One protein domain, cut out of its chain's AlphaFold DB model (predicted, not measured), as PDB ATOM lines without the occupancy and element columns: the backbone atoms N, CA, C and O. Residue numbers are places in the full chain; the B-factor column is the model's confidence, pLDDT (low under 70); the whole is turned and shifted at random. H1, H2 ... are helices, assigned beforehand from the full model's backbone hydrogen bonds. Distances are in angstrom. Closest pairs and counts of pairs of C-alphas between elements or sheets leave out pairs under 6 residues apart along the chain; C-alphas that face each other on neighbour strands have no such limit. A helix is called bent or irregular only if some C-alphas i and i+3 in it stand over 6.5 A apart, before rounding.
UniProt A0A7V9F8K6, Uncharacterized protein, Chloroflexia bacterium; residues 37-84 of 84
ATOM      1  N   PHE A  37     -44.344  69.871 146.967       80.50
ATOM      2  CA  PHE A  37     -43.809  70.296 148.264       80.50
ATOM      3  C   PHE A  37     -43.714  69.137 149.275       80.50
ATOM      4  O   PHE A  37     -42.732  69.009 150.006       80.50
ATOM      5  N   GLU A  38     -44.678  68.216 149.251       80.00
ATOM      6  CA  GLU A  38     -44.666  67.007 150.084       80.00
ATOM      7  C   GLU A  38     -43.552  66.013 149.701       80.00
ATOM      8  O   GLU A  38     -43.091  65.234 150.539       80.00
ATOM      9  N   PHE A  39     -43.075  66.029 148.451       77.31
ATOM     10  CA  PHE A  39     -41.883  65.273 148.056       77.31
ATOM     11  C   PHE A  39     -40.627  65.869 148.697       77.31
ATOM     12  O   PHE A  39     -39.845  65.136 149.305       77.31
ATOM     13  N   TYR A  40     -40.477  67.196 148.632       74.00
ATOM     14  CA  TYR A  40     -39.375  67.902 149.287       74.00
ATOM     15  C   TYR A  40     -39.370  67.660 150.802       74.00
ATOM     16  O   TYR A  40     -38.353  67.240 151.352       74.00
ATOM     17  N   LYS A  41     -40.521  67.820 151.468       76.69
ATOM     18  CA  LYS A  41     -40.651  67.577 152.912       76.69
ATOM     19  C   LYS A  41     -40.269  66.156 153.306       76.69
ATOM     20  O   LYS A  41     -39.510  65.991 154.251       76.69
ATOM     21  N   ARG A  42     -40.739  65.137 152.578       74.19
ATOM     22  CA  ARG A  42     -40.384  63.737 152.870       74.19
ATOM     23  C   ARG A  42     -38.898  63.460 152.679       74.19
ATOM     24  O   ARG A  42     -38.308  62.760 153.493       74.19
ATOM     25  N   LYS A  43     -38.282  64.001 151.625       68.56
ATOM     26  CA  LYS A  43     -36.845  63.820 151.373       68.56
ATOM     27  C   LYS A  43     -35.979  64.542 152.402       68.56
ATOM     28  O   LYS A  43     -35.013  63.963 152.886       68.56
ATOM     29  N   MET A  44     -36.345  65.764 152.769       63.84
ATOM     30  CA  MET A  44     -35.629  66.540 153.778       63.84
ATOM     31  C   MET A  44     -35.814  65.964 155.186       63.84
ATOM     32  O   MET A  44     -34.851  65.916 155.944       63.84
ATOM     33  N   ALA A  45     -37.016  65.487 155.526       65.50
ATOM     34  CA  ALA A  45     -37.263  64.775 156.779       65.50
ATOM     35  C   ALA A  45     -36.407  63.510 156.855       65.50
ATOM     36  O   ALA A  45     -35.616  63.379 157.776       65.50
ATOM     37  N   ARG A  46     -36.437  62.675 155.810       64.94
ATOM     38  CA  ARG A  46     -35.623  61.457 155.742       64.94
ATOM     39  C   ARG A  46     -34.123  61.723 155.865       64.94
ATOM     40  O   ARG A  46     -33.445  60.997 156.569       64.94
ATOM     41  N   SER A  47     -33.607  62.774 155.225       64.69
ATOM     42  CA  SER A  47     -32.190  63.141 155.364       64.69
ATOM     43  C   SER A  47     -31.835  63.613 156.775       64.69
ATOM     44  O   SER A  47     -30.681  63.485 157.173       64.69
ATOM     45  N   ARG A  48     -32.788  64.195 157.515       63.00
ATOM     46  CA  ARG A  48     -32.589  64.549 158.923       63.00
ATOM     47  C   ARG A  48     -32.658  63.315 159.806       63.00
ATOM     48  O   ARG A  48     -31.802  63.188 160.665       63.00
ATOM     49  N   ASP A  49     -33.615  62.428 159.575       69.62
ATOM     50  CA  ASP A  49     -33.750  61.181 160.331       69.62
ATOM     51  C   ASP A  49     -32.491  60.319 160.149       69.62
ATOM     52  O   ASP A  49     -31.849  59.985 161.130       69.62
ATOM     53  N   GLU A  50     -32.013  60.124 158.912       68.38
ATOM     54  CA  GLU A  50     -30.747  59.419 158.629       68.38
ATOM     55  C   GLU A  50     -29.528  60.095 159.299       68.38
ATOM     56  O   GLU A  50     -28.582  59.428 159.724       68.38
ATOM     57  N   PHE A  51     -29.542  61.426 159.428       63.94
ATOM     58  CA  PHE A  51     -28.508  62.171 160.147       63.94
ATOM     59  C   PHE A  51     -28.587  61.961 161.667       63.94
ATOM     60  O   PHE A  51     -27.553  61.764 162.301       63.94
ATOM     61  N   PHE A  52     -29.787  61.974 162.256       70.50
ATOM     62  CA  PHE A  52     -29.978  61.721 163.685       70.50
ATOM     63  C   PHE A  52     -29.737  60.253 164.050       70.50
ATOM     64  O   PHE A  52     -29.074  60.016 165.050       70.50
ATOM     65  N   ASP A  53     -30.129  59.301 163.201       75.31
ATOM     66  CA  ASP A  53     -29.801  57.877 163.347       75.31
ATOM     67  C   ASP A  53     -28.279  57.671 163.373       75.31
ATOM     68  O   ASP A  53     -27.750  56.897 164.169       75.31
ATOM     69  N   THR A  54     -27.546  58.401 162.525       69.06
ATOM     70  CA  THR A  54     -26.076  58.368 162.530       69.06
ATOM     71  C   THR A  54     -25.517  58.924 163.843       69.06
ATOM     72  O   THR A  54     -24.582  58.354 164.400       69.06
ATOM     73  N   LEU A  55     -26.083  60.016 164.364       65.56
ATOM     74  CA  LEU A  55     -25.663  60.588 165.648       65.56
ATOM     75  C   LEU A  55     -25.985  59.670 166.831       65.56
ATOM     76  O   LEU A  55     -25.164  59.555 167.737       65.56
ATOM     77  N   GLU A  56     -27.138  59.007 166.814       69.25
ATOM     78  CA  GLU A  56     -27.548  58.048 167.838       69.25
ATOM     79  C   GLU A  56     -26.623  56.827 167.831       69.25
ATOM     80  O   GLU A  56     -26.066  56.483 168.869       69.25
ATOM     81  N   GLN A  57     -26.302  56.273 166.655       73.19
ATOM     82  CA  GLN A  57     -25.296  55.209 166.526       73.19
ATOM     83  C   GLN A  57     -23.913  55.639 167.025       73.19
ATOM     84  O   GLN A  57     -23.201  54.856 167.659       73.19
ATOM     85  N   MET A  58     -23.503  56.880 166.742       66.12
ATOM     86  CA  MET A  58     -22.242  57.421 167.252       66.12
ATOM     87  C   MET A  58     -22.271  57.573 168.776       66.12
ATOM     88  O   MET A  58     -21.268  57.269 169.417       66.12
ATOM     89  N   ALA A  59     -23.397  57.992 169.357       62.03
ATOM     90  CA  ALA A  59     -23.576  58.109 170.803       62.03
ATOM     91  C   ALA A  59     -23.568  56.736 171.497       62.03
ATOM     92  O   ALA A  59     -22.838  56.553 172.473       62.03
ATOM     93  N   GLU A  60     -24.287  55.752 170.950       69.50
ATOM     94  CA  GLU A  60     -24.276  54.361 171.422       69.50
ATOM     95  C   GLU A  60     -22.866  53.757 171.354       69.50
ATOM     96  O   GLU A  60     -22.406  53.117 172.300       69.50
ATOM     97  N   THR A  61     -22.139  54.008 170.259       69.06
ATOM     98  CA  THR A  61     -20.761  53.521 170.074       69.06
ATOM     99  C   THR A  61     -19.771  54.213 171.010       69.06
ATOM    100  O   THR A  61     -18.803  53.594 171.451       69.06
ATOM    101  N   ALA A  62     -19.990  55.493 171.315       67.38
ATOM    102  CA  ALA A  62     -19.115  56.258 172.195       67.38
ATOM    103  C   ALA A  62     -19.200  55.798 173.661       67.38
ATOM    104  O   ALA A  62     -18.292  56.112 174.429       67.38
ATOM    105  N   ASN A  63     -20.242  55.033 174.037       69.31
ATOM    106  CA  ASN A  63     -20.473  54.514 175.391       69.31
ATOM    107  C   ASN A  63     -20.301  55.600 176.470       69.31
ATOM    108  O   ASN A  63     -19.739  55.357 177.539       69.31
ATOM    109  N   LEU A  64     -20.739  56.815 176.142       70.44
ATOM    110  CA  LEU A  64     -20.704  57.962 177.033       70.44
ATOM    111  C   LEU A  64     -21.987  57.988 177.850       70.44
ATOM    112  O   LEU A  64     -23.078  57.723 177.339       70.44
ATOM    113  N   THR A  65     -21.860  58.347 179.117       75.31
ATOM    114  CA  THR A  65     -23.016  58.740 179.918       75.31
ATOM    115  C   THR A  65     -23.562  60.084 179.426       75.31
ATOM    116  O   THR A  65     -22.846  60.880 178.813       75.31
ATOM    117  N   GLU A  66     -24.841  60.355 179.693       72.06
ATOM    118  CA  GLU A  66     -25.502  61.612 179.304       72.06
ATOM    119  C   GLU A  66     -24.726  62.844 179.808       72.06
ATOM    120  O   GLU A  66     -24.494  63.792 179.061       72.06
ATOM    121  N   GLU A  67     -24.200  62.770 181.031       78.44
ATOM    122  CA  GLU A  67     -23.404  63.824 181.670       78.44
ATOM    123  C   GLU A  67     -22.052  64.079 180.962       78.44
ATOM    124  O   GLU A  67     -21.619  65.226 180.798       78.44
ATOM    125  N   GLU A  68     -21.394  63.025 180.468       76.94
ATOM    126  CA  GLU A  68     -20.153  63.139 179.689       76.94
ATOM    127  C   GLU A  68     -20.411  63.740 178.298       76.94
ATOM    128  O   GLU A  68     -19.648  64.594 177.832       76.94
ATOM    129  N   ALA A  69     -21.512  63.348 177.651       76.00
ATOM    130  CA  ALA A  69     -21.920  63.895 176.359       76.00
ATOM    131  C   ALA A  69     -22.289  65.388 176.456       76.00
ATOM    132  O   ALA A  69     -21.887  66.187 175.599       76.00
ATOM    133  N   GLU A  70     -23.001  65.789 177.513       80.62
ATOM    134  CA  GLU A  70     -23.329  67.193 177.785       80.62
ATOM    135  C   GLU A  70     -22.072  68.037 178.011       80.62
ATOM    136  O   GLU A  70     -21.941  69.129 177.441       80.62
ATOM    137  N   THR A  71     -21.115  67.516 178.782       85.94
ATOM    138  CA  THR A  71     -19.847  68.199 179.063       85.94
ATOM    139  C   THR A  71     -19.061  68.455 177.776       85.94
ATOM    140  O   THR A  71     -18.696  69.600 177.487       85.94
ATOM    141  N   LEU A  72     -18.875  67.421 176.951       83.00
ATOM    142  CA  LEU A  72     -18.172  67.529 175.668       83.00
ATOM    143  C   LEU A  72     -18.879  68.486 174.699       83.00
ATOM    144  O   LEU A  72     -18.233  69.284 174.015       83.00
ATOM    145  N   THR A  73     -20.214  68.464 174.674       84.25
ATOM    146  CA  THR A  73     -21.013  69.382 173.852       84.25
ATOM    147  C   THR A  73     -20.809  70.834 174.287       84.25
ATOM    148  O   THR A  73     -20.580  71.718 173.452       84.25
ATOM    149  N   ALA A  74     -20.842  71.097 175.595       87.06
ATOM    150  CA  ALA A  74     -20.629  72.431 176.144       87.06
ATOM    151  C   ALA A  74     -19.218  72.963 175.842       87.06
ATOM    152  O   ALA A  74     -19.058  74.155 175.560       87.06
ATOM    153  N   GLU A  75     -18.197  72.103 175.868       84.69
ATOM    154  CA  GLU A  75     -16.824  72.451 175.486       84.69
ATOM    155  C   GLU A  75     -16.699  72.766 173.992       84.69
ATOM    156  O   GLU A  75     -16.154  73.816 173.627       84.69
ATOM    157  N   ALA A  76     -17.272  71.926 173.126       85.00
ATOM    158  CA  ALA A  76     -17.255  72.123 171.678       85.00
ATOM    159  C   ALA A  76     -17.929  73.443 171.267       85.00
ATOM    160  O   ALA A  76     -17.366  74.221 170.490       85.00
ATOM    161  N   VAL A  77     -19.096  73.753 171.846       87.06
ATOM    162  CA  VAL A  77     -19.807  75.021 171.605       87.06
ATOM    163  C   VAL A  77     -18.969  76.218 172.054       87.06
ATOM    164  O   VAL A  77     -18.921  77.236 171.357       87.06
ATOM    165  N   ARG A  78     -18.297  76.117 173.205       88.31
ATOM    166  CA  ARG A  78     -17.440  77.187 173.734       88.31
ATOM    167  C   ARG A  78     -16.260  77.456 172.800       88.31
ATOM    168  O   ARG A  78     -16.002  78.613 172.481       88.31
ATOM    169  N   CYS A  79     -15.619  76.396 172.307       85.69
ATOM    170  CA  CYS A  79     -14.483  76.472 171.389       85.69
ATOM    171  C   CYS A  79     -14.876  77.045 170.013       85.69
ATOM    172  O   CYS A  79     -14.182  77.907 169.472       85.69
ATOM    173  N   ALA A  80     -16.030  76.641 169.470       82.62
ATOM    174  CA  ALA A  80     -16.548  77.183 168.212       82.62
ATOM    175  C   ALA A  80     -16.898  78.676 168.325       82.62
ATOM    176  O   ALA A  80     -16.645  79.453 167.406       82.62
ATOM    177  N   ARG A  81     -17.451  79.097 169.470       80.62
ATOM    178  CA  ARG A  81     -17.764  80.508 169.745       80.62
ATOM    179  C   ARG A  81     -16.519  81.371 169.941       80.62
ATOM    180  O   ARG A  81     -16.580  82.544 169.610       80.62
ATOM    181  N   SER A  82     -15.415  80.819 170.447       80.62
ATOM    182  CA  SER A  82     -14.155  81.563 170.599       80.62
ATOM    183  C   SER A  82     -13.376  81.760 169.294       80.62
ATOM    184  O   SER A  82     -12.433  82.542 169.270       80.62
ATOM    185  N   GLN A  83     -13.742  81.049 168.225       74.88
ATOM    186  CA  GLN A  83     -13.113  81.162 166.900       74.88
ATOM    187  C   GLN A  83     -13.859  82.119 165.950       74.88
ATOM    188  O   GLN A  83     -13.520  82.193 164.769       74.88
ATOM    189  N   ARG A  84     -14.880  82.827 166.442       50.06
ATOM    190  CA  ARG A  84     -15.737  83.736 165.679       50.06
ATOM    191  C   ARG A  84     -15.607  85.161 166.203       50.06
ATOM    192  O   ARG A  84     -15.681  86.079 165.360       50.06
TER     193      ARG A  84
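What this domain is: This is residues 37 to 84 of the 84 residues of an uncharacterized protein of Chloroflexia bacterium (UniProt A0A7V9F8K6). Two helices, H1 and then the shorter H2, make an open V whose corner is the tight link of residues 63 to 65; the two arms spread away from it. The printed part has 48 residues and no named strand, and its class is all helix. It is extended, with a radius of gyration of the C-alphas of 15.0 A, and flat, spanning 38 by 31 by 12 A.

How they stand to each other: H1, residues 37 to 62, and H2, residues 66 to 82, are apart, but only just: their closest C-alphas are 8.2 A apart. Residues 37 to 58, which belong to H1, stand free. Residues 73 to 84, of which 73 to 82 belong to H2, stand free too. In H1 and H2 every O i to N i+4 pair is within hydrogen-bond range.

Where its parts are: H1 begins at C-alpha 37, (-43.809, 70.296, 148.264), and measures 37.1 A from first to last C-alpha. H2 measures 24.5 A and ends at C-alpha 82, (-14.155, 81.563, 170.599). Neither helix is bent.

The domain as a whole: The C-alphas farthest apart, those of Phe 37 and Glu 68, are 40.0 A apart. The printed part has no cut and ends at the chain's last residue, Arg 84. Its mean pLDDT is 74.0; residues 43 to 51, 54 to 56, 58 to 63 and 84 are under 70.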